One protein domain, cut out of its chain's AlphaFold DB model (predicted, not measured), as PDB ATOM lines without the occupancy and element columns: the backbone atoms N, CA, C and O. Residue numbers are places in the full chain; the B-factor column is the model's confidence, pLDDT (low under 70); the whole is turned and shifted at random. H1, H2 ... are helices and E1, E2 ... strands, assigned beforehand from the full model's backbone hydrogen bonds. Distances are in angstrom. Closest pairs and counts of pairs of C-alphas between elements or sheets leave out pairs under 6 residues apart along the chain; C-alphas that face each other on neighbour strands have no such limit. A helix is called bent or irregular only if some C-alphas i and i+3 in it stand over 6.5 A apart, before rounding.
ATOM      1  N   TYR A   4      39.568  24.436  -3.752       91.38
ATOM      2  CA  TYR A   4      38.286  24.644  -4.418       91.38
ATOM      3  C   TYR A   4      37.591  25.849  -3.793       91.38
ATOM      4  O   TYR A   4      37.458  25.885  -2.570       91.38
ATOM      5  N   SER A   5      37.156  26.813  -4.609       90.38
ATOM      6  CA  SER A   5      36.245  27.868  -4.154       90.38
ATOM      7  C   SER A   5      34.818  27.467  -4.475       90.38
ATOM      8  O   SER A   5      34.521  27.130  -5.622       90.38
ATOM      9  N   VAL A   6      33.954  27.455  -3.465       89.56
ATOM     10  CA  VAL A   6      32.565  27.024  -3.601       89.56
ATOM     11  C   VAL A   6      31.660  28.095  -3.019       89.56
ATOM     12  O   VAL A   6      31.751  28.401  -1.834       89.56
ATOM     13  N   GLN A   7      30.769  28.637  -3.846       89.75
ATOM     14  CA  GLN A   7      29.746  29.578  -3.407       89.75
ATOM     15  C   GLN A   7      28.409  28.853  -3.247       89.75
ATOM     16  O   GLN A   7      27.884  28.275  -4.201       89.75
ATOM     17  N   PHE A   8      27.862  28.882  -2.035       88.00
ATOM     18  CA  PHE A   8      26.554  28.312  -1.733       88.00
ATOM     19  C   PHE A   8      25.438  29.124  -2.401       88.00
ATOM     20  O   PHE A   8      25.393  30.346  -2.285       88.00
ATOM     21  N   SER A   9      24.538  28.447  -3.118       82.88
ATOM     22  CA  SER A   9      23.595  29.111  -4.031       82.88
ATOM     23  C   SER A   9      22.482  29.903  -3.341       82.88
ATOM     24  O   SER A   9      21.949  30.816  -3.961       82.88
ATOM     25  N   HIS A  10      22.141  29.585  -2.089       80.00
ATOM     26  CA  HIS A  10      21.051  30.251  -1.363       80.00
ATOM     27  C   HIS A  10      21.572  31.177  -0.264       80.00
ATOM     28  O   HIS A  10      21.036  32.264  -0.085       80.00
ATOM     29  N   SER A  11      22.638  30.786   0.441       82.06
ATOM     30  CA  SER A  11      23.251  31.645   1.460       82.06
ATOM     31  C   SER A  11      24.207  32.690   0.877       82.06
ATOM     32  O   SER A  11      24.559  33.645   1.559       82.06
ATOM     33  N   GLY A  12      24.692  32.498  -0.357       81.50
ATOM     34  CA  GLY A  12      25.710  33.351  -0.979       81.50
ATOM     35  C   GLY A  12      27.110  33.220  -0.362       81.50
ATOM     36  O   GLY A  12      28.055  33.816  -0.878       81.50
ATOM     37  N   THR A  13      27.258  32.426   0.705       85.94
ATOM     38  CA  THR A  13      28.506  32.228   1.448       85.94
ATOM     39  C   THR A  13      29.542  31.515   0.581       85.94
ATOM     40  O   THR A  13      29.272  30.443   0.031       85.94
ATOM     41  N   GLU A  14      30.744  32.078   0.501       89.31
ATOM     42  CA  GLU A  14      31.882  31.457  -0.174       89.31
ATOM     43  C   GLU A  14      32.743  30.676   0.826       89.31
ATOM     44  O   GLU A  14      33.061  31.160   1.915       89.31
ATOM     45  N   VAL A  15      33.114  29.448   0.461       90.75
ATOM     46  CA  VAL A  15      33.993  28.588   1.255       90.75
ATOM     47  C   VAL A  15      35.148  28.070   0.409       90.75
ATOM     48  O   VAL A  15      34.982  27.706  -0.757       90.75
ATOM     49  N   HIS A  16      36.331  28.006   1.016       91.94
ATOM     50  CA  HIS A  16      37.541  27.501   0.375       91.94
ATOM     51  C   HIS A  16      37.933  26.159   0.980       91.94
ATOM     52  O   HIS A  16      38.235  26.073   2.172       91.94
ATOM     53  N   VAL A  17      37.962  25.112   0.159       92.19
ATOM     54  CA  VAL A  17      38.221  23.748   0.627       92.19
ATOM     55  C   VAL A  17      39.538  23.221   0.045       92.19
ATOM     56  O   VAL A  17      39.655  23.072  -1.177       92.19
ATOM     57  N   PRO A  18      40.557  22.926   0.877       94.06
ATOM     58  CA  PRO A  18      41.818  22.367   0.398       94.06
ATOM     59  C   PRO A  18      41.635  20.949  -0.155       94.06
ATOM     60  O   PRO A  18      41.102  20.071   0.523       94.06
ATOM     61  N   HIS A  19      42.163  20.683  -1.352       93.75
ATOM     62  CA  HIS A  19      42.071  19.366  -1.996       93.75
ATOM     63  C   HIS A  19      42.637  18.234  -1.120       93.75
ATOM     64  O   HIS A  19      42.022  17.181  -0.979       93.75
ATOM     65  N   GLY A  20      43.783  18.467  -0.468       92.75
ATOM     66  CA  GLY A  20      44.409  17.470   0.406       92.75
ATOM     67  C   GLY A  20      43.566  17.108   1.634       92.75
ATOM     68  O   GLY A  20      43.591  15.956   2.060       92.75
ATOM     69  N   ALA A  21      42.792  18.059   2.170       92.12
ATOM     70  CA  ALA A  21      41.919  17.824   3.319       92.12
ATOM     71  C   ALA A  21      40.712  16.955   2.932       92.12
ATOM     72  O   ALA A  21      40.412  15.984   3.623       92.12
ATOM     73  N   LEU A  22      40.092  17.235   1.778       93.94
ATOM     74  CA  LEU A  22      39.017  16.408   1.215       93.94
ATOM     75  C   LEU A  22      39.474  14.977   0.957       93.94
ATOM     76  O   LEU A  22      38.813  14.033   1.386       93.94
ATOM     77  N   ARG A  23      40.630  14.821   0.304       95.25
ATOM     78  CA  ARG A  23      41.217  13.509   0.029       95.25
ATOM     79  C   ARG A  23      41.451  12.725   1.314       95.25
ATOM     80  O   ARG A  23      41.004  11.589   1.424       95.25
ATOM     81  N   ALA A  24      42.119  13.330   2.295       95.38
ATOM     82  CA  ALA A  24      42.414  12.672   3.563       95.38
ATOM     83  C   ALA A  24      41.135  12.270   4.317       95.38
ATOM     84  O   ALA A  24      41.037  11.137   4.791       95.38
ATOM     85  N   ALA A  25      40.147  13.168   4.391       93.94
ATOM     86  CA  ALA A  25      38.886  12.918   5.080       93.94
ATOM     87  C   ALA A  25      38.072  11.804   4.401       93.94
ATOM     88  O   ALA A  25      37.604  10.885   5.074       93.94
ATOM     89  N   LEU A  26      37.952  11.838   3.069       96.00
ATOM     90  CA  LEU A  26      37.189  10.838   2.326       96.00
ATOM     91  C   LEU A  26      37.860   9.463   2.351       96.00
ATOM     92  O   LEU A  26      37.175   8.469   2.573       96.00
ATOM     93  N   VAL A  27      39.184   9.390   2.177       96.06
ATOM     94  CA  VAL A  27      39.919   8.118   2.275       96.06
ATOM     95  C   VAL A  27      39.743   7.513   3.668       96.06
ATOM     96  O   VAL A  27      39.333   6.360   3.777       96.06
ATOM     97  N   ASN A  28      39.944   8.301   4.731       95.31
ATOM     98  CA  ASN A  28      39.764   7.829   6.106       95.31
ATOM     99  C   ASN A  28      38.333   7.325   6.365       95.31
ATOM    100  O   ASN A  28      38.138   6.271   6.976       95.31
ATOM    101  N   PHE A  29      37.331   8.054   5.866       95.50
ATOM    102  CA  PHE A  29      35.934   7.649   5.962       95.50
ATOM    103  C   PHE A  29      35.671   6.335   5.225       95.50
ATOM    104  O   PHE A  29      35.074   5.426   5.796       95.50
ATOM    105  N   LEU A  30      36.128   6.196   3.978       94.56
ATOM    106  CA  LEU A  30      35.908   4.985   3.186       94.56
ATOM    107  C   LEU A  30      36.636   3.777   3.780       94.56
ATOM    108  O   LEU A  30      36.084   2.678   3.762       94.56
ATOM    109  N   GLU A  31      37.824   3.947   4.356       92.44
ATOM    110  CA  GLU A  31      38.544   2.871   5.048       92.44
ATOM    111  C   GLU A  31      37.770   2.358   6.270       92.44
ATOM    112  O   GLU A  31      37.574   1.148   6.419       92.44
ATOM    113  N   ARG A  32      37.264   3.269   7.108       91.19
ATOM    114  CA  ARG A  32      36.579   2.924   8.366       91.19
ATOM    115  C   ARG A  32      35.122   2.512   8.171       91.19
ATOM    116  O   ARG A  32      34.654   1.579   8.815       91.19
ATOM    117  N   TRP A  33      34.416   3.192   7.273       91.12
ATOM    118  CA  TRP A  33      32.956   3.152   7.155       91.12
ATOM    119  C   TRP A  33      32.451   2.768   5.762       91.12
ATOM    120  O   TRP A  33      31.246   2.636   5.572       91.12
ATOM    121  N   GLY A  34      33.337   2.517   4.793       88.62
ATOM    122  CA  GLY A  34      32.994   2.075   3.434       88.62
ATOM    123  C   GLY A  34      32.528   0.620   3.343       88.62
ATOM    124  O   GLY A  34      33.040  -0.146   2.532       88.62
ATOM    125  N   THR A  35      31.601   0.205   4.205       88.44
ATOM    126  CA  THR A  35      31.064  -1.161   4.260       88.44
ATOM    127  C   THR A  35      29.639  -1.224   3.714       88.44
ATOM    128  O   THR A  35      28.899  -0.239   3.759       88.44
ATOM    129  N   ARG A  36      29.219  -2.417   3.265       89.81
ATOM    130  CA  ARG A  36      27.843  -2.689   2.801       89.81
ATOM    131  C   ARG A  36      26.781  -2.374   3.855       89.81
ATOM    132  O   ARG A  36      25.688  -1.950   3.511       89.81
ATOM    133  N   PHE A  37      27.106  -2.562   5.134       87.62
ATOM    134  CA  PHE A  37      26.185  -2.270   6.233       87.62
ATOM    135  C   PHE A  37      25.971  -0.763   6.423       87.62
ATOM    136  O   PHE A  37      24.863  -0.323   6.712       87.62
ATOM    137  N   TYR A  38      27.025   0.041   6.258       88.19
ATOM    138  CA  TYR A  38      26.972   1.459   6.609       88.19
ATOM    139  C   TYR A  38      26.582   2.376   5.444       88.19
ATOM    140  O   TYR A  38      25.884   3.366   5.676       88.19
ATOM    141  N   LEU A  39      27.009   2.055   4.214       90.06
ATOM    142  CA  LEU A  39      26.729   2.837   2.998       90.06
ATOM    143  C   LEU A  39      25.651   2.224   2.093       90.06
ATOM    144  O   LEU A  39      25.339   2.796   1.053       90.06
ATOM    145  N   GLY A  40      25.084   1.085   2.489       88.38
ATOM    146  CA  GLY A  40      24.100   0.344   1.707       88.38
ATOM    147  C   GLY A  40      24.720  -0.778   0.861       88.38
ATOM    148  O   GLY A  40      25.919  -0.751   0.546       88.38
ATOM    149  N   PRO A  41      23.918  -1.800   0.510       86.88
ATOM    150  CA  PRO A  41      24.407  -3.025  -0.113       86.88
ATOM    151  C   PRO A  41      25.022  -2.785  -1.494       86.88
ATOM    152  O   PRO A  41      26.074  -3.365  -1.771       86.88
ATOM    153  N   ASP A  42      24.424  -1.918  -2.312       88.38
ATOM    154  CA  ASP A  42      24.861  -1.664  -3.690       88.38
ATOM    155  C   ASP A  42      26.145  -0.832  -3.717       88.38
ATOM    156  O   ASP A  42      27.153  -1.244  -4.294       88.38
ATOM    157  N   PHE A  43      26.164   0.281  -2.978       91.19
ATOM    158  CA  PHE A  43      27.333   1.159  -2.905       91.19
ATOM    159  C   PHE A  43      28.530   0.471  -2.233       91.19
ATOM    160  O   PHE A  43      29.661   0.565  -2.705       91.19
ATOM    161  N   GLY A  44      28.300  -0.292  -1.161       88.31
ATOM    162  CA  GLY A  44      29.366  -1.064  -0.519       88.31
ATOM    163  C   GLY A  44      29.928  -2.180  -1.407       88.31
ATOM    164  O   GLY A  44      31.109  -2.502  -1.294       88.31
ATOM    165  N   THR A  45      29.117  -2.754  -2.304       90.12
ATOM    166  CA  THR A  45      29.592  -3.738  -3.293       90.12
ATOM    167  C   THR A  45      30.446  -3.065  -4.365       90.12
ATOM    168  O   THR A  45      31.501  -3.591  -4.710       90.12
ATOM    169  N   LEU A  46      30.045  -1.874  -4.822       91.75
ATOM    170  CA  LEU A  46      30.803  -1.054  -5.773       91.75
ATOM    171  C   LEU A  46      32.199  -0.685  -5.248       91.75
ATOM    172  O   LEU A  46      33.174  -0.752  -5.994       91.75
ATOM    173  N   LEU A  47      32.314  -0.330  -3.965       91.81
ATOM    174  CA  LEU A  47      33.604   0.005  -3.347       91.81
ATOM    175  C   LEU A  47      34.543  -1.204  -3.217       91.81
ATOM    176  O   LEU A  47      35.762  -1.055  -3.336       91.81
ATOM    177  N   GLY A  48      33.989  -2.391  -2.954       87.81
ATOM    178  CA  GLY A  48      34.741  -3.634  -2.807       87.81
ATOM    179  C   GLY A  48      35.772  -3.628  -1.664       87.81
ATOM    180  O   GLY A  48      35.611  -2.980  -0.623       87.81
ATOM    181  N   HIS A  49      36.845  -4.399  -1.855       84.06
ATOM    182  CA  HIS A  49      37.974  -4.519  -0.925       84.06
ATOM    183  C   HIS A  49      39.230  -3.818  -1.475       84.06
ATOM    184  O   HIS A  49      39.332  -3.559  -2.674       84.06
ATOM    185  N   GLY A  50      40.207  -3.546  -0.603       87.12
ATOM    186  CA  GLY A  50      41.441  -2.847  -0.972       87.12
ATOM    187  C   GLY A  50      41.269  -1.327  -0.974       87.12
ATOM    188  O   GLY A  50      40.616  -0.785  -0.083       87.12
ATOM    189  N   ASP A  51      41.856  -0.641  -1.958       91.56
ATOM    190  CA  ASP A  51      41.756   0.818  -2.091       91.56
ATOM    191  C   ASP A  51      40.359   1.232  -2.584       91.56
ATOM    192  O   ASP A  51      40.082   1.366  -3.781       91.56
ATOM    193  N   ARG A  52      39.456   1.419  -1.617       93.88
ATOM    194  CA  ARG A  52      38.058   1.799  -1.852       93.88
ATOM    195  C   ARG A  52      37.926   3.152  -2.549       93.88
ATOM    196  O   ARG A  52      36.964   3.348  -3.285       93.88
ATOM    197  N   PHE A  53      38.869   4.073  -2.348       94.75
ATOM    198  CA  PHE A  53      38.811   5.384  -2.988       94.75
ATOM    199  C   PHE A  53      39.180   5.295  -4.472       94.75
ATOM    200  O   PHE A  53      38.443   5.802  -5.318       94.75
ATOM    201  N   ALA A  54      40.241   4.561  -4.812       93.44
ATOM    202  CA  ALA A  54      40.580   4.287  -6.207       93.44
ATOM    203  C   ALA A  54      39.461   3.517  -6.937       93.44
ATOM    204  O   ALA A  54      39.179   3.790  -8.106       93.44
ATOM    205  N   ASN A  55      38.796   2.578  -6.252       94.00
ATOM    206  CA  ASN A  55      37.649   1.854  -6.805       94.00
ATOM    207  C   ASN A  55      36.454   2.782  -7.074       94.00
ATOM    208  O   ASN A  55      35.856   2.688  -8.145       94.00
ATOM    209  N   LEU A  56      36.153   3.709  -6.157       94.06
ATOM    210  CA  LEU A  56      35.109   4.719  -6.343       94.06
ATOM    211  C   LEU A  56      35.382   5.604  -7.567       94.06
ATOM    212  O   LEU A  56      34.499   5.767  -8.408       94.06
ATOM    213  N   LEU A  57      36.603   6.135  -7.705       94.81
ATOM    214  CA  LEU A  57      36.985   6.968  -8.854       94.81
ATOM    215  C   LEU A  57      36.881   6.198 -10.176       94.81
ATOM    216  O   LEU A  57      36.355   6.722 -11.160       94.81
ATOM    217  N   ARG A  58      37.315   4.929 -10.185       93.38
ATOM    218  CA  ARG A  58      37.196   4.044 -11.353       93.38
ATOM    219  C   ARG A  58      35.737   3.809 -11.736       93.38
ATOM    220  O   ARG A  58      35.416   3.892 -12.916       93.38
ATOM    221  N   ALA A  59      34.871   3.545 -10.759       92.12
ATOM    222  CA  ALA A  59      33.443   3.352 -10.993       92.12
ATOM    223  C   ALA A  59      32.776   4.626 -11.534       92.12
ATOM    224  O   ALA A  59      31.955   4.549 -12.442       92.12
ATOM    225  N   CYS A  60      33.178   5.798 -11.035       92.00
ATOM    226  CA  CYS A  60      32.683   7.088 -11.513       92.00
ATOM    227  C   CYS A  60      33.268   7.503 -12.874       92.00
ATOM    228  O   CYS A  60      32.772   8.448 -13.480       92.00
ATOM    229  N   GLY A  61      34.341   6.865 -13.356       91.25
ATOM    230  CA  GLY A  61      35.019   7.268 -14.593       91.25
ATOM    231  C   GLY A  61      35.555   8.707 -14.557       91.25
ATOM    232  O   GLY A  61      35.604   9.376 -15.589       91.25
ATOM    233  N   ARG A  62      35.913   9.208 -13.368       90.38
ATOM    234  CA  ARG A  62      36.406  10.574 -13.137       90.38
ATOM    235  C   ARG A  62      37.791  10.535 -12.510       90.38
ATOM    236  O   ARG A  62      38.082   9.663 -11.692       90.38
ATOM    237  N   ASP A  63      38.631  11.506 -12.861       93.56
ATOM    238  CA  ASP A  63      39.825  11.771 -12.065       93.56
ATOM    239  C   ASP A  63      39.446  12.384 -10.706       93.56
ATOM    240  O   ASP A  63      38.339  12.894 -10.509       93.56
ATOM    241  N   GLU A  64      40.370  12.311  -9.748       93.88
ATOM    242  CA  GLU A  64      40.153  12.788  -8.380       93.88
ATOM    243  C   GLU A  64      39.728  14.266  -8.336       93.88
ATOM    244  O   GLU A  64      38.856  14.658  -7.556       93.88
ATOM    245  N   ALA A  65      40.329  15.099  -9.188       92.12
ATOM    246  CA  ALA A  65      40.104  16.530  -9.164       92.12
ATOM    247  C   ALA A  65      38.708  16.895  -9.681       92.12
ATOM    248  O   ALA A  65      38.068  17.755  -9.071       92.12
ATOM    249  N   ALA A  66      38.265  16.238 -10.756       92.00
ATOM    250  CA  ALA A  66      36.949  16.370 -11.366       92.00
ATOM    251  C   ALA A  66      35.848  15.783 -10.475       92.00
ATOM    252  O   ALA A  66      34.797  16.400 -10.331       92.00
ATOM    253  N   PHE A  67      36.105  14.644  -9.820       94.94
ATOM    254  CA  PHE A  67      35.169  14.041  -8.867       94.94
ATOM    255  C   PHE A  67      34.833  15.007  -7.724       94.94
ATOM    256  O   PHE A  67      33.662  15.278  -7.462       94.94
ATOM    257  N   PHE A  68      35.847  15.581  -7.065       95.38
ATOM    258  CA  PHE A  68      35.604  16.545  -5.988       95.38
ATOM    259  C   PHE A  68      34.904  17.810  -6.473       95.38
ATOM    260  O   PHE A  68      34.029  18.320  -5.781       95.38
ATOM    261  N   GLU A  69      35.262  18.310  -7.653       93.06
ATOM    262  CA  GLU A  69      34.645  19.508  -8.219       93.06
ATOM    263  C   GLU A  69      33.149  19.302  -8.496       93.06
ATOM    264  O   GLU A  69      32.330  20.125  -8.087       93.06
ATOM    265  N   GLU A  70      32.787  18.163  -9.091       93.19
ATOM    266  CA  GLU A  70      31.405  17.788  -9.405       93.19
ATOM    267  C   GLU A  70      30.553  17.621  -8.132       93.19
ATOM    268  O   GLU A  70      29.437  18.143  -8.060       93.19
ATOM    269  N   VAL A  71      31.095  16.975  -7.090       93.31
ATOM    270  CA  VAL A  71      30.401  16.799  -5.800       93.31
ATOM    271  C   VAL A  71      30.208  18.133  -5.076       93.31
ATOM    272  O   VAL A  71      29.108  18.431  -4.612       93.31
ATOM    273  N   LEU A  72      31.256  18.959  -4.987       92.88
ATOM    274  CA  LEU A  72      31.190  20.249  -4.294       92.88
ATOM    275  C   LEU A  72      30.202  21.212  -4.962       92.88
ATOM    276  O   LEU A  72      29.449  21.890  -4.264       92.88
ATOM    277  N   GLN A  73      30.167  21.253  -6.297       89.69
ATOM    278  CA  GLN A  73      29.221  22.091  -7.041       89.69
ATOM    279  C   GLN A  73      27.766  21.659  -6.824       89.69
ATOM    280  O   GLN A  73      26.886  22.513  -6.706       89.69
ATOM    281  N   GLN A  74      27.501  20.352  -6.741       90.88
ATOM    282  CA  GLN A  74      26.162  19.840  -6.437       90.88
ATOM    283  C   GLN A  74      25.749  20.153  -4.995       90.88
ATOM    284  O   GLN A  74      24.652  20.670  -4.777       90.88
ATOM    285  N   LEU A  75      26.653  19.948  -4.028       88.62
ATOM    286  CA  LEU A  75      26.426  20.288  -2.617       88.62
ATOM    287  C   LEU A  75      26.171  21.784  -2.395       88.62
ATOM    288  O   LEU A  75      25.395  22.162  -1.520       88.62
ATOM    289  N   ALA A  76      26.785  22.647  -3.207       87.56
ATOM    290  CA  ALA A  76      26.576  24.090  -3.145       87.56
ATOM    291  C   ALA A  76      25.141  24.514  -3.506       87.56
ATOM    292  O   ALA A  76      24.622  25.496  -2.966       87.56
ATOM    293  N   ARG A  77      24.510  23.758  -4.413       83.06
ATOM    294  CA  ARG A  77      23.173  24.015  -4.977       83.06
ATOM    295  C   ARG A  77      22.053  23.284  -4.246       83.06
ATOM    296  O   ARG A  77      20.884  23.534  -4.513       83.06
ATOM    297  N   THR A  78      22.405  22.366  -3.355       74.38
ATOM    298  CA  THR A  78      21.457  21.518  -2.636       74.38
ATOM    299  C   THR A  78      20.498  22.371  -1.799       74.38
ATOM    300  O   THR A  78      20.939  23.144  -0.949       74.38
ATOM    301  N   ASN A  79      19.194  22.227  -2.044       68.31
ATOM    302  CA  ASN A  79      18.107  22.817  -1.261       68.31
ATOM    303  C   ASN A  79      17.012  21.765  -1.083       68.31
ATOM    304  O   ASN A  79      16.617  21.106  -2.040       68.31
ATOM    305  N   HIS A  80      16.559  21.576   0.152       63.84
ATOM    306  CA  HIS A  80      15.578  20.553   0.502       63.84
ATOM    307  C   HIS A  80      14.131  21.085   0.558       63.84
ATOM    308  O   HIS A  80      13.225  20.300   0.833       63.84
ATOM    309  N   LEU A  81      13.908  22.388   0.320       55.88
ATOM    310  CA  LEU A  81      12.594  23.049   0.388       55.88
ATOM    311  C   LEU A  81      11.966  23.375  -0.980       55.88
ATOM    312  O   LEU A  81      10.844  23.862  -1.025       55.88
ATOM    313  N   THR A  82      12.630  23.100  -2.107       47.44
ATOM    314  CA  THR A  82      12.161  23.511  -3.449       47.44
ATOM    315  C   THR A  82      10.987  22.709  -4.027       47.44
ATOM    316  O   THR A  82      10.531  23.028  -5.124       47.44
ATOM    317  N   HIS A  83      10.442  21.716  -3.317       44.88
ATOM    318  CA  HIS A  83       9.259  20.971  -3.761       44.88
ATOM    319  C   HIS A  83       8.062  21.225  -2.837       44.88
ATOM    320  O   HIS A  83       7.975  20.691  -1.736       44.88
ATOM    321  N   HIS A  84       7.106  22.020  -3.329       42.97
ATOM    322  CA  HIS A  84       5.827  22.341  -2.677       42.97
ATOM    323  C   HIS A  84       4.812  21.178  -2.645       42.97
ATOM    324  O   HIS A  84       3.651  21.391  -2.306       42.97
ATOM    325  N   GLN A  85       5.204  19.948  -2.985       39.69
ATOM    326  CA  GLN A  85       4.295  18.801  -2.978       39.69
ATOM    327  C   GLN A  85       4.645  17.841  -1.840       39.69
ATOM    328  O   GLN A  85       5.804  17.489  -1.624       39.69
ATOM    329  N   MET A  86       3.615  17.450  -1.083       43.19
ATOM    330  CA  MET A  86       3.654  16.478   0.017       43.19
ATOM    331  C   MET A  86       3.863  15.034  -0.479       43.19
ATOM    332  O   MET A  86       3.325  14.110   0.113       43.19
ATOM    333  N   ASP A  87       4.630  14.838  -1.551       41.78
ATOM    334  CA  ASP A  87       5.062  13.507  -1.964       41.78
ATOM    335  C   ASP A  87       6.405  13.189  -1.297       41.78
ATOM    336  O   ASP A  87       7.282  14.053  -1.182       41.78
ATOM    337  N   ASP A  88       6.537  11.939  -0.849       46.38
ATOM    338  CA  ASP A  88       7.653  11.304  -0.128       46.38
ATOM    339  C   ASP A  88       8.984  11.260  -0.913       46.38
ATOM    340  O   ASP A  88       9.750  10.299  -0.835       46.38
ATOM    341  N   GLN A  89       9.300  12.280  -1.708       49.19
ATOM    342  CA  GLN A  89      10.570  12.338  -2.415       49.19
ATOM    343  C   GLN A  89      11.673  12.784  -1.455       49.19
ATOM    344  O   GLN A  89      11.680  13.900  -0.921       49.19
ATOM    345  N   GLU A  90      12.599  11.853  -1.207       57.16
ATOM    346  CA  GLU A  90      13.848  12.094  -0.506       57.16
ATOM    347  C   GLU A  90      14.542  13.352  -1.058       57.16
ATOM    348  O   GLU A  90      14.545  13.601  -2.260       57.16
ATOM    349  N   GLY A  91      15.135  14.158  -0.168       60.94
ATOM    350  CA  GLY A  91      15.857  15.375  -0.555       60.94
ATOM    351  C   GLY A  91      16.942  15.145  -1.627       60.94
ATOM    352  O   GLY A  91      17.316  14.003  -1.884       60.94
ATOM    353  N   PRO A  92      17.488  16.226  -2.207       66.12
ATOM    354  CA  PRO A  92      18.346  16.210  -3.400       66.12
ATOM    355  C   PRO A  92      19.436  15.126  -3.399       66.12
ATOM    356  O   PRO A  92      20.242  15.027  -2.469       66.12
ATOM    357  N   GLU A  93      19.475  14.341  -4.478       81.62
ATOM    358  CA  GLU A  93      20.510  13.337  -4.728       81.62
ATOM    359  C   GLU A  93      21.759  13.985  -5.335       81.62
ATOM    360  O   GLU A  93      21.674  14.776  -6.275       81.62
ATOM    361  N   VAL A  94      22.933  13.639  -4.801       88.12
ATOM    362  CA  VAL A  94      24.222  14.022  -5.388       88.12
ATOM    363  C   VAL A  94      24.774  12.822  -6.133       88.12
ATOM    364  O   VAL A  94      25.008  11.771  -5.530       88.12
ATOM    365  N   CYS A  95      25.009  12.986  -7.429       90.56
ATOM    366  CA  CYS A  95      25.380  11.894  -8.320       90.56
ATOM    367  C   CYS A  95      26.645  12.234  -9.094       90.56
ATOM    368  O   CYS A  95      26.781  13.346  -9.593       90.56
ATOM    369  N   VAL A  96      27.549  11.270  -9.266       91.25
ATOM    370  CA  VAL A  96      28.695  11.421 -10.176       91.25
ATOM    371  C   VAL A  96      28.634  10.324 -11.221       91.25
ATOM    372  O   VAL A  96      28.620   9.143 -10.882       91.25
ATOM    373  N   SER A  97      28.563  10.712 -12.496       86.62
ATOM    374  CA  SER A  97      28.454   9.775 -13.627       86.62
ATOM    375  C   SER A  97      27.343   8.718 -13.458       86.62
ATOM    376  O   SER A  97      27.528   7.550 -13.792       86.62
ATOM    377  N   GLY A  98      26.189   9.118 -12.912       83.75
ATOM    378  CA  GLY A  98      25.034   8.236 -12.685       83.75
ATOM    379  C   GLY A  98      25.090   7.393 -11.404       83.75
ATOM    380  O   GLY A  98      24.144   6.660 -11.130       83.75
ATOM    381  N   ILE A  99      26.151   7.504 -10.599       90.06
ATOM    382  CA  ILE A  99      26.249   6.852  -9.288       90.06
ATOM    383  C   ILE A  99      25.755   7.818  -8.212       90.06
ATOM    384  O   ILE A  99      26.395   8.843  -7.968       90.06
ATOM    385  N   VAL A 100      24.656   7.465  -7.543       90.88
ATOM    386  CA  VAL A 100      24.130   8.202  -6.384       90.88
ATOM    387  C   VAL A 100      25.071   8.017  -5.193       90.88
ATOM    388  O   VAL A 100      25.363   6.892  -4.777       90.88
ATOM    389  N   LEU A 101      25.564   9.121  -4.637       92.25
ATOM    390  CA  LEU A 101      26.449   9.102  -3.479       92.25
ATOM    391  C   LEU A 101      25.631   9.037  -2.177       92.25
ATOM    392  O   LEU A 101      24.752   9.875  -1.961       92.25
ATOM    393  N   PRO A 102      25.934   8.107  -1.250       91.31
ATOM    394  CA  PRO A 102      25.224   8.017   0.019       91.31
ATOM    395  C   PRO A 102      25.333   9.310   0.834       91.31
ATOM    396  O   PRO A 102      26.434   9.809   1.078       91.31
ATOM    397  N   LYS A 103      24.207   9.799   1.374       88.06
ATOM    398  CA  LYS A 103      24.140  11.017   2.212       88.06
ATOM    399  C   LYS A 103      25.150  11.012   3.369       88.06
ATOM    400  O   LYS A 103      25.752  12.034   3.677       88.06
ATOM    401  N   ARG A 104      25.407   9.842   3.968       89.19
ATOM    402  CA  ARG A 104      26.417   9.671   5.032       89.19
ATOM    403  C   ARG A 104      27.839   9.982   4.561       89.19
ATOM    404  O   ARG A 104      28.615  10.534   5.327       89.19
ATOM    405  N   MET A 105      28.170   9.649   3.315       92.75
ATOM    406  CA  MET A 105      29.459   9.988   2.711       92.75
ATOM    407  C   MET A 105      29.535  11.481   2.372       92.75
ATOM    408  O   MET A 105      30.574  12.103   2.569       92.75
ATOM    409  N   LEU A 106      28.429  12.079   1.918       92.88
ATOM    410  CA  LEU A 106      28.356  13.514   1.612       92.88
ATOM    411  C   LEU A 106      28.607  14.404   2.841       92.88
ATOM    412  O   LEU A 106      29.136  15.506   2.699       92.88
ATOM    413  N   LEU A 107      28.309  13.920   4.054       90.88
ATOM    414  CA  LEU A 107      28.643  14.632   5.294       90.88
ATOM    415  C   LEU A 107      30.144  14.911   5.431       90.88
ATOM    416  O   LEU A 107      30.499  15.965   5.947       90.88
ATOM    417  N   VAL A 108      31.014  14.043   4.903       93.44
ATOM    418  CA  VAL A 108      32.473  14.248   4.920       93.44
ATOM    419  C   VAL A 108      32.857  15.508   4.144       93.44
ATOM    420  O   VAL A 108      33.714  16.276   4.574       93.44
ATOM    421  N   PHE A 109      32.189  15.764   3.018       93.88
ATOM    422  CA  PHE A 109      32.395  16.980   2.236       93.88
ATOM    423  C   PHE A 109      31.877  18.203   2.989       93.88
ATOM    424  O   PHE A 109      32.586  19.201   3.098       93.88
ATOM    425  N   LEU A 110      30.678  18.115   3.573       91.56
ATOM    426  CA  LEU A 110      30.102  19.207   4.359       91.56
ATOM    427  C   LEU A 110      30.893  19.515   5.638       91.56
ATOM    428  O   LEU A 110      30.892  20.658   6.089       91.56
ATOM    429  N   GLU A 111      31.599  18.545   6.214       93.12
ATOM    430  CA  GLU A 111      32.551  18.772   7.305       93.12
ATOM    431  C   GLU A 111      33.732  19.634   6.867       93.12
ATOM    432  O   GLU A 111      34.145  20.511   7.620       93.12
ATOM    433  N   GLN A 112      34.227  19.445   5.641       93.81
ATOM    434  CA  GLN A 112      35.297  20.283   5.096       93.81
ATOM    435  C   GLN A 112      34.790  21.650   4.617       93.81
ATOM    436  O   GLN A 112      35.507  22.639   4.724       93.81
ATOM    437  N   MET A 113      33.553  21.729   4.115       89.94
ATOM    438  CA  MET A 113      32.933  22.988   3.678       89.94
ATOM    439  C   MET A 113      32.475  23.862   4.854       89.94
ATOM    440  O   MET A 113      32.499  25.084   4.756       89.94
ATOM    441  N   LEU A 114      32.050  23.254   5.964       88.25
ATOM    442  CA  LEU A 114      31.552  23.939   7.161       88.25
ATOM    443  C   LEU A 114      32.329  23.466   8.400       88.25
ATOM    444  O   LEU A 114      31.722  22.844   9.277       88.25
ATOM    445  N   PRO A 115      33.642  23.733   8.508       87.00
ATOM    446  CA  PRO A 115      34.519  23.119   9.509       87.00
ATOM    447  C   PRO A 115      34.240  23.586  10.939       87.00
ATOM    448  O   PRO A 115      33.847  24.727  11.157       87.00
ATOM    449  N   GLY A 116      34.507  22.721  11.919       85.88
ATOM    450  CA  GLY A 116      34.387  23.003  13.355       85.88
ATOM    451  C   GLY A 116      33.284  22.204  14.048       85.88
ATOM    452  O   GLY A 116      32.429  21.610  13.395       85.88
ATOM    453  N   ASP A 117      33.271  22.242  15.377       84.38
ATOM    454  CA  ASP A 117      32.325  21.500  16.218       84.38
ATOM    455  C   ASP A 117      31.524  22.440  17.132       84.38
ATOM    456  O   ASP A 117      31.719  23.657  17.124       84.38
ATOM    457  N   GLY A 118      30.590  21.884  17.905       86.44
ATOM    458  CA  GLY A 118      29.775  22.634  18.864       86.44
ATOM    459  C   GLY A 118      28.461  23.165  18.289       86.44
ATOM    460  O   GLY A 118      27.918  22.616  17.326       86.44
ATOM    461  N   PHE A 119      27.935  24.214  18.925       83.56
ATOM    462  CA  PHE A 119      26.602  24.766  18.673       83.56
ATOM    463  C   PHE A 119      26.671  26.212  18.188       83.56
ATOM    464  O   PHE A 119      27.509  26.989  18.643       83.56
ATOM    465  N   VAL A 120      25.741  26.578  17.311       84.25
ATOM    466  CA  VAL A 120      25.505  27.950  16.866       84.25
ATOM    467  C   VAL A 120      24.154  28.396  17.413       84.25
ATOM    468  O   VAL A 120      23.150  27.712  17.216       84.25
ATOM    469  N   ALA A 121      24.139  29.525  18.123       86.19
ATOM    470  CA  ALA A 121      22.898  30.172  18.528       86.19
ATOM    471  C   ALA A 121      22.293  30.890  17.318       86.19
ATOM    472  O   ALA A 121      22.969  31.706  16.685       86.19
ATOM    473  N   VAL A 122      21.040  30.569  17.018       85.38
ATOM    474  CA  VAL A 122      20.273  31.164  15.925       85.38
ATOM    475  C   VAL A 122      19.376  32.241  16.525       85.38
ATOM    476  O   VAL A 122      18.674  31.974  17.494       85.38
ATOM    477  N   ARG A 123      19.458  33.462  15.995       86.31
ATOM    478  CA  ARG A 123      18.747  34.649  16.497       86.31
ATOM    479  C   ARG A 123      17.804  35.274  15.478       86.31
ATOM    480  O   ARG A 123      17.008  36.124  15.846       86.31
ATOM    481  N   SER A 124      17.903  34.883  14.211       88.56
ATOM    482  CA  SER A 124      16.951  35.319  13.200       88.56
ATOM    483  C   SER A 124      16.744  34.273  12.116       88.56
ATOM    484  O   SER A 124      17.582  33.382  11.917       88.56
ATOM    485  N   VAL A 125      15.635  34.402  11.392       84.88
ATOM    486  CA  VAL A 125      15.314  33.548  10.242       84.88
ATOM    487  C   VAL A 125      16.335  33.710   9.114       84.88
ATOM    488  O   VAL A 125      16.668  32.735   8.444       84.88
ATOM    489  N   GLU A 126      16.899  34.903   8.920       87.19
ATOM    490  CA  GLU A 126      17.983  35.146   7.956       87.19
ATOM    491  C   GLU A 126      19.228  34.345   8.333       87.19
ATOM    492  O   GLU A 126      19.786  33.641   7.491       87.19
ATOM    493  N   GLN A 127      19.620  34.387   9.610       87.50
ATOM    494  CA  GLN A 127      20.762  33.624  10.105       87.50
ATOM    495  C   GLN A 127      20.516  32.115   9.965       87.50
ATOM    496  O   GLN A 127      21.414  31.364   9.582       87.50
ATOM    497  N   TYR A 128      19.295  31.655  10.254       85.62
ATOM    498  CA  TYR A 128      18.901  30.262  10.060       85.62
ATOM    499  C   TYR A 128      19.027  29.832   8.590       85.62
ATOM    500  O   TYR A 128      19.659  28.811   8.296       85.62
ATOM    501  N   ALA A 129      18.473  30.625   7.668       84.12
ATOM    502  CA  ALA A 129      18.507  30.374   6.230       84.12
ATOM    503  C   ALA A 129      19.944  30.357   5.683       84.12
ATOM    504  O   ALA A 129      20.307  29.475   4.901       84.12
ATOM    505  N   GLU A 130      20.798  31.269   6.156       86.38
ATOM    506  CA  GLU A 130      22.216  31.323   5.798       86.38
ATOM    507  C   GLU A 130      22.967  30.063   6.268       86.38
ATOM    508  O   GLU A 130      23.660  29.396   5.490       86.38
ATOM    509  N   LEU A 131      22.782  29.673   7.534       85.44
ATOM    510  CA  LEU A 131      23.441  28.505   8.127       85.44
ATOM    511  C   LEU A 131      23.006  27.186   7.480       85.44
ATOM    512  O   LEU A 131      23.811  26.253   7.374       85.44
ATOM    513  N   THR A 132      21.767  27.098   7.011       82.19
ATOM    514  CA  THR A 132      21.204  25.893   6.383       82.19
ATOM    515  C   THR A 132      21.255  25.918   4.852       82.19
ATOM    516  O   THR A 132      20.995  24.890   4.238       82.19
ATOM    517  N   ASN A 133      21.685  27.026   4.231       84.25
ATOM    518  CA  ASN A 133      21.708  27.224   2.774       84.25
ATOM    519  C   ASN A 133      20.356  26.910   2.106       84.25
ATOM    520  O   ASN A 133      20.298  26.202   1.098       84.25
ATOM    521  N   ILE A 134      19.275  27.447   2.671       79.12
ATOM    522  CA  ILE A 134      17.916  27.295   2.136       79.12
ATOM    523  C   ILE A 134      17.234  28.632   1.911       79.12
ATOM    524  O   ILE A 134      17.650  29.666   2.428       79.12
ATOM    525  N   VAL A 135      16.123  28.571   1.183       78.12
ATOM    526  CA  VAL A 135      15.154  29.661   1.089       78.12
ATOM    527  C   VAL A 135      13.962  29.291   1.963       78.12
ATOM    528  O   VAL A 135      13.286  28.303   1.686       78.12
ATOM    529  N   VAL A 136      13.725  30.062   3.023       76.88
ATOM    530  CA  VAL A 136      12.524  29.930   3.862       76.88
ATOM    531  C   VAL A 136      11.371  30.665   3.163       76.88
ATOM    532  O   VAL A 136      11.555  31.847   2.857       76.88
ATOM    533  N   PRO A 137      10.222  30.011   2.890       77.25
ATOM    534  CA  PRO A 137       9.057  30.651   2.274       77.25
ATOM    535  C   PRO A 137       8.578  31.866   3.070       77.25
ATOM    536  O   PRO A 137       8.546  31.806   4.297       77.25
ATOM    537  N   GLU A 138       8.171  32.937   2.382       78.38
ATOM    538  CA  GLU A 138       7.789  34.211   3.020       78.38
ATOM    539  C   GLU A 138       6.671  34.035   4.057       78.38
ATOM    540  O   GLU A 138       6.753  34.569   5.157       78.38
ATOM    541  N   GLU A 139       5.689  33.186   3.746       76.81
ATOM    542  CA  GLU A 139       4.550  32.856   4.614       76.81
ATOM    543  C   GLU A 139       4.943  32.181   5.944       76.81
ATOM    544  O   GLU A 139       4.142  32.161   6.866       76.81
ATOM    545  N   GLN A 140       6.157  31.622   6.053       72.88
ATOM    546  CA  GLN A 140       6.638  30.900   7.244       72.88
ATOM    547  C   GLN A 140       7.674  31.700   8.044       72.88
ATOM    548  O   GLN A 140       8.131  31.243   9.093       72.88
ATOM    549  N   ARG A 141       8.106  32.866   7.543       80.00
ATOM    550  CA  ARG A 141       9.184  33.635   8.179       80.00
ATOM    551  C   ARG A 141       8.750  34.233   9.513       80.00
ATOM    552  O   ARG A 141       9.539  34.211  10.449       80.00
ATOM    553  N   GLU A 142       7.526  34.744   9.602       81.19
ATOM    554  CA  GLU A 142       7.015  35.365  10.829       81.19
ATOM    555  C   GLU A 142       6.899  34.339  11.965       81.19
ATOM    556  O   GLU A 142       7.520  34.517  13.015       81.19
ATOM    557  N   ASP A 143       6.238  33.206  11.707       75.25
ATOM    558  CA  ASP A 143       6.096  32.102  12.664       75.25
ATOM    559  C   ASP A 143       7.457  31.581  13.152       75.25
ATOM    560  O   ASP A 143       7.680  31.363  14.347       75.25
ATOM    561  N   LEU A 144       8.408  31.394  12.230       75.88
ATOM    562  CA  LEU A 144       9.740  30.904  12.577       75.88
ATOM    563  C   LEU A 144      10.534  31.928  13.400       75.88
ATOM    564  O   LEU A 144      11.288  31.532  14.291       75.88
ATOM    565  N   GLN A 145      10.361  33.229  13.144       83.12
ATOM    566  CA  GLN A 145      10.998  34.280  13.937       83.12
ATOM    567  C   GLN A 145      10.430  34.323  15.358       83.12
ATOM    568  O   GLN A 145      11.203  34.357  16.315       83.12
ATOM    569  N   GLN A 146       9.107  34.219  15.515       78.06
ATOM    570  CA  GLN A 146       8.460  34.168  16.828       78.06
ATOM    571  C   GLN A 146       9.003  33.013  17.686       78.06
ATOM    572  O   GLN A 146       9.235  33.171  18.887       78.06
ATOM    573  N   VAL A 147       9.257  31.856  17.074       72.00
ATOM    574  CA  VAL A 147       9.833  30.689  17.763       72.00
ATOM    575  C   VAL A 147      11.269  30.950  18.196       72.00
ATOM    576  O   VAL A 147      11.618  30.644  19.334       72.00
ATOM    577  N   ILE A 148      12.090  31.535  17.319       79.75
ATOM    578  CA  ILE A 148      13.477  31.905  17.636       79.75
ATOM    579  C   ILE A 148      13.535  32.912  18.797       79.75
ATOM    580  O   ILE A 148      14.440  32.832  19.631       79.75
ATOM    581  N   ASP A 149      12.569  33.826  18.876       78.38
ATOM    582  CA  ASP A 149      12.492  34.826  19.943       78.38
ATOM    583  C   ASP A 149      11.984  34.230  21.266       78.38
ATOM    584  O   ASP A 149      12.435  34.625  22.345       78.38
ATOM    585  N   THR A 150      11.071  33.257  21.195       72.88
ATOM    586  CA  THR A 150      10.471  32.621  22.379       72.88
ATOM    587  C   THR A 150      11.387  31.551  22.983       72.88
ATOM    588  O   THR A 150      11.483  31.430  24.207       72.88
ATOM    589  N   TYR A 151      12.095  30.791  22.142       70.25
ATOM    590  CA  TYR A 151      12.936  29.668  22.551       70.25
ATOM    591  C   TYR A 151      14.385  29.877  22.122       70.25
ATOM    592  O   TYR A 151      14.653  30.161  20.959       70.25
ATOM    593  N   PRO A 152      15.370  29.667  23.013       71.38
ATOM    594  CA  PRO A 152      16.774  29.780  22.644       71.38
ATOM    595  C   PRO A 152      17.184  28.657  21.673       71.38
ATOM    596  O   PRO A 152      17.621  27.582  22.091       71.38
ATOM    597  N   VAL A 153      17.102  28.924  20.366       78.00
ATOM    598  CA  VAL A 153      17.467  27.966  19.314       78.00
ATOM    599  C   VAL A 153      18.986  27.816  19.226       78.00
ATOM    600  O   VAL A 153      19.735  28.766  18.968       78.00
ATOM    601  N   ARG A 154      19.468  26.584  19.424       81.94
ATOM    602  CA  ARG A 154      20.887  26.216  19.303       81.94
ATOM    603  C   ARG A 154      21.039  24.983  18.430       81.94
ATOM    604  O   ARG A 154      20.669  23.885  18.831       81.94
ATOM    605  N   LEU A 155      21.653  25.151  17.262       84.88
ATOM    606  CA  LEU A 155      21.872  24.056  16.319       84.88
ATOM    607  C   LEU A 155      23.321  23.595  16.375       84.88
ATOM    608  O   LEU A 155      24.248  24.404  16.295       84.88
ATOM    609  N   SER A 156      23.535  22.287  16.506       88.06
ATOM    610  CA  SER A 156      24.882  21.738  16.384       88.06
ATOM    611  C   SER A 156      25.357  21.841  14.936       88.06
ATOM    612  O   SER A 156      24.567  21.739  13.992       88.06
ATOM    613  N   ARG A 157      26.668  21.988  14.728       87.06
ATOM    614  CA  ARG A 157      27.230  22.010  13.365       87.06
ATOM    615  C   ARG A 157      26.949  20.716  12.603       87.06
ATOM    616  O   ARG A 157      26.805  20.747  11.385       87.06
ATOM    617  N   HIS A 158      26.797  19.599  13.312       88.25
ATOM    618  CA  HIS A 158      26.383  18.333  12.718       88.25
ATOM    619  C   HIS A 158      24.946  18.392  12.179       88.25
ATOM    620  O   HIS A 158      24.718  18.018  11.031       88.25
ATOM    621  N   VAL A 159      24.000  18.934  12.957       85.81
ATOM    622  CA  VAL A 159      22.605  19.124  12.520       85.81
ATOM    623  C   VAL A 159      22.533  20.075  11.328       85.81
ATOM    624  O   VAL A 159      21.842  19.775  10.360       85.81
ATOM    625  N   LEU A 160      23.311  21.164  11.324       86.62
ATOM    626  CA  LEU A 160      23.375  22.079  10.177       86.62
ATOM    627  C   LEU A 160      23.831  21.363   8.894       86.62
ATOM    628  O   LEU A 160      23.200  21.511   7.849       86.62
ATOM    629  N   ARG A 161      24.872  20.523   8.963       89.44
ATOM    630  CA  ARG A 161      25.328  19.726   7.809       89.44
ATOM    631  C   ARG A 161      24.270  18.716   7.362       89.44
ATOM    632  O   ARG A 161      24.006  18.595   6.172       89.44
ATOM    633  N   GLN A 162      23.634  18.016   8.297       86.12
ATOM    634  CA  GLN A 162      22.591  17.043   7.968       86.12
ATOM    635  C   GLN A 162      21.344  17.699   7.367       86.12
ATOM    636  O   GLN A 162      20.786  17.163   6.410       86.12
ATOM    637  N   SER A 163      20.942  18.869   7.870       82.25
ATOM    638  CA  SER A 163      19.803  19.632   7.347       82.25
ATOM    639  C   SER A 163      19.993  20.021   5.877       82.25
ATOM    640  O   SER A 163      19.034  20.046   5.115       82.25
ATOM    641  N   ARG A 164      21.241  20.210   5.425       84.00
ATOM    642  CA  ARG A 164      21.559  20.475   4.012       84.00
ATOM    643  C   ARG A 164      21.346  19.265   3.097       84.00
ATOM    644  O   ARG A 164      21.178  19.458   1.902       84.00
ATOM    645  N   LEU A 165      21.331  18.039   3.628       81.12
ATOM    646  CA  LEU A 165      21.206  16.789   2.853       81.12
ATOM    647  C   LEU A 165      19.869  16.066   3.048       81.12
ATOM    648  O   LEU A 165      19.503  15.212   2.239       81.12
ATOM    649  N   SER A 166      19.172  16.333   4.151       77.56
ATOM    650  CA  SER A 166      17.963  15.614   4.536       77.56
ATOM    651  C   SER A 166      16.850  16.579   4.909       77.56
ATOM    652  O   SER A 166      16.913  17.245   5.944       77.56
ATOM    653  N   ARG A 167      15.779  16.558   4.103       70.44
ATOM    654  CA  ARG A 167      14.517  17.242   4.402       70.44
ATOM    655  C   ARG A 167      13.970  16.825   5.760       70.44
ATOM    656  O   ARG A 167      13.496  17.682   6.485       70.44
ATOM    657  N   HIS A 168      14.063  15.549   6.136       69.12
ATOM    658  CA  HIS A 168      13.558  15.090   7.430       69.12
ATOM    659  C   HIS A 168      14.346  15.673   8.595       69.12
ATOM    660  O   HIS A 168      13.737  16.044   9.584       69.12
ATOM    661  N   VAL A 169      15.672  15.806   8.482       71.81
ATOM    662  CA  VAL A 169      16.475  16.420   9.554       71.81
ATOM    663  C   VAL A 169      16.235  17.925   9.613       71.81
ATOM    664  O   VAL A 169      16.138  18.487  10.698       71.81
ATOM    665  N   ALA A 170      16.091  18.581   8.464       66.88
ATOM    666  CA  ALA A 170      15.751  19.996   8.427       66.88
ATOM    667  C   ALA A 170      14.335  20.283   8.954       66.88
ATOM    668  O   ALA A 170      14.147  21.204   9.744       66.88
ATOM    669  N   TYR A 171      13.363  19.446   8.586       61.59
ATOM    670  CA  TYR A 171      11.994  19.480   9.096       61.59
ATOM    671  C   TYR A 171      11.957  19.176  10.594       61.59
ATOM    672  O   TYR A 171      11.337  19.898  11.358       61.59
ATOM    673  N   GLN A 172      12.683  18.153  11.050       57.88
ATOM    674  CA  GLN A 172      12.751  17.814  12.469       57.88
ATOM    675  C   GLN A 172      13.431  18.903  13.301       57.88
ATOM    676  O   GLN A 172      13.002  19.171  14.415       57.88
ATOM    677  N   GLY A 173      14.441  19.577  12.747       55.34
ATOM    678  CA  GLY A 173      15.064  20.751  13.358       55.34
ATOM    679  C   GLY A 173      14.208  22.024  13.320       55.34
ATOM    680  O   GLY A 173      14.615  23.019  13.908       55.34
ATOM    681  N   THR A 174      13.058  22.005  12.633       55.47
ATOM    682  CA  THR A 174      12.067  23.100  12.554       55.47
ATOM    683  C   THR A 174      10.705  22.720  13.143       55.47
ATOM    684  O   THR A 174       9.791  23.550  13.117       55.47
ATOM    685  N   LEU A 175      10.569  21.506  13.707       47.81
ATOM    686  CA  LEU A 175       9.321  20.965  14.267       47.81
ATOM    687  C   LEU A 175       8.678  21.899  15.298       47.81
ATOM    688  O   LEU A 175       7.455  21.925  15.389       47.81
ATOM    689  N   ASP A 176       9.463  22.717  16.000       53.22
ATOM    690  CA  ASP A 176       8.942  23.651  17.000       53.22
ATOM    691  C   ASP A 176       8.019  24.720  16.382       53.22
ATOM    692  O   ASP A 176       7.006  25.073  16.973       53.22
ATOM    693  N   SER A 177       8.265  25.177  15.151       46.72
ATOM    694  CA  SER A 177       7.470  26.275  14.571       46.72
ATOM    695  C   SER A 177       6.007  25.925  14.289       46.72
ATOM    696  O   SER A 177       5.114  26.725  14.560       46.72
ATOM    697  N   ARG A 178       5.725  24.700  13.829       47.88
ATOM    698  CA  ARG A 178       4.346  24.260  13.557       47.88
ATOM    699  C   ARG A 178       3.612  23.772  14.802       47.88
ATOM    700  O   ARG A 178       2.409  23.990  14.897       47.88
ATOM    701  N   PHE A 179       4.306  23.146  15.757       50.12
ATOM    702  CA  PHE A 179       3.658  22.719  17.002       50.12
ATOM    703  C   PHE A 179       3.245  23.902  17.870       50.12
ATOM    704  O   PHE A 179       2.228  23.826  18.547       50.12
ATOM    705  N   MET A 180       3.998  24.999  17.838       51.47
ATOM    706  CA  MET A 180       3.736  26.131  18.721       51.47
ATOM    707  C   MET A 180       2.704  27.116  18.170       51.47
ATOM    708  O   MET A 180       1.979  27.714  18.957       51.47
ATOM    709  N   ALA A 181       2.564  27.210  16.843       51.34
ATOM    710  CA  ALA A 181       1.511  27.997  16.196       51.34
ATOM    711  C   ALA A 181       0.153  27.259  16.094       51.34
ATOM    712  O   ALA A 181      -0.867  27.890  15.836       51.34
ATOM    713  N   GLN A 182       0.109  25.932  16.294       51.03
ATOM    714  CA  GLN A 182      -1.112  25.110  16.174       51.03
ATOM    715  C   GLN A 182      -1.241  24.072  17.301       51.03
ATOM    716  O   GLN A 182      -1.587  22.916  17.063       51.03
TER     717      GLN A 182
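This is residues 4 to 182 of the 521 residues of an uncharacterized protein of Desulfovibrionales bacterium (UniProt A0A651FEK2). What shape do these atoms make? They form an elongated body of two lobes of short, mostly crossed helices, set end to end and joined where H6 of the first meets H9 of the second. The first lobe holds the hairpin of E1 and E2 with H1 to H6, and the second holds the antiparallel pair E3 and E4 with H7 to H11; residues 78 to 102 make a long loop between H5 and H6. What is it made of? The printed part has 179 residues with eleven named helices and four named strands, in the order E1 E2 H1 H2 H3 H4 H5 H6 E3 H7 H8 E4 H9 H10 H11; the class is mostly helix, and the two sheets, E1 - E2 and E3 - E4, are antiparallel. How large is it? It is compact, with a radius of gyration of the C-alphas of 17.5 A, and spans 53 by 33 by 24 A.

Where does the first half begin? Strand E1, residues 4 to 7, starts with C-alpha 4 at (38.286, 24.644, -4.418), and strand E2, residues 14 to 18, is 13.5 A long. Which helices follow? H1, residues 19 to 33, is 20.7 A long; then come H2, residues 36 to 39, H3, residues 41 to 47, and H4, residues 52 to 60, 12.3 A long. H5, residues 64 to 77, is 20.6 A long, and H6, residues 103 to 113, is 14.9 A long and begins with C-alpha 103 at (24.140, 11.017, 2.212). What comes after H6? Strand E3, residues 119 to 121, leads to H7, residues 125 to 132, 10.4 A long, and H8, residues 138 to 150, 19.6 A long. H8 is irregular, with C-alphas 139 and 142 7.1 A apart. Strand E4, residues 154 to 156, is followed by H9, residues 157 to 163, H10, residues 167 to 172, and H11, residues 175 to 181, which ends with C-alpha 181 at (1.511, 27.997, 16.196).

How do the first strands sit? E1 and E2 form a hairpin, with N 4 and O 17 within hydrogen-bond range at 2.9 A. The closest C-alphas of E1 and H5 are Gln 7 and Ala 76, 6.3 A apart; those of E2 and H6 are Val 17 and Met 113, 6.2 A. How do H1 to H6 stand? H1 touches H6, closest C-alphas Leu 26 and Val 108 at 6.4 A, at a shallow tilt of 30 degrees, opposite ways. With residues 26 to 31 alone H1 touches H4, Val 27 to Phe 53 at 6.0 A between C-alphas, only just about perpendicular at 73 degrees. H4 also touches H3, Asn 55 to Leu 47 at 5.6 A between C-alphas, and H3 touches H2 only at the corner, Gly 44 to Arg 36 at 4.0 A between C-alphas. How is the second lobe joined and built? H6 touches H9, C-alphas of Leu 110 and Arg 161 at 5.9 A, at a steep tilt of 49 degrees. H7 touches H9, Thr 132 to Leu 160 at 5.8 A between C-alphas, and H8, Val 125 to Gln 145 at 5.7 A; H8 touches H11 with residues 143 to 147 alone, Leu 144 to Ser 177 at 5.5 A. H10 touches H9 only at the corner, C-alphas of Ala 170 and Ser 163 at 4.2 A, and E3 and E4 have N 120 and O 155 within hydrogen-bond range at 2.8 A. What do the helix backbones show? Every O i to N i+4 pair is within hydrogen-bond range in H1, H3, H4, H7, H9, H10 and H11, against 9 of 10 in H5, 5 of 7 in H6 and 7 of 9 in H8; H2 is too short for such a pair.

How far does it reach? The two C-alphas farthest apart are those of Gly 50 and Gln 182, 53.7 A. Is the printed part unbroken? It has no cut, and H5 to H6, with 25 residues between them, is a long link. Where is confidence low? The mean pLDDT of the printed part is 82.0, and residues 79 to 92, residue 168 and residues 170 to 182 are under 70.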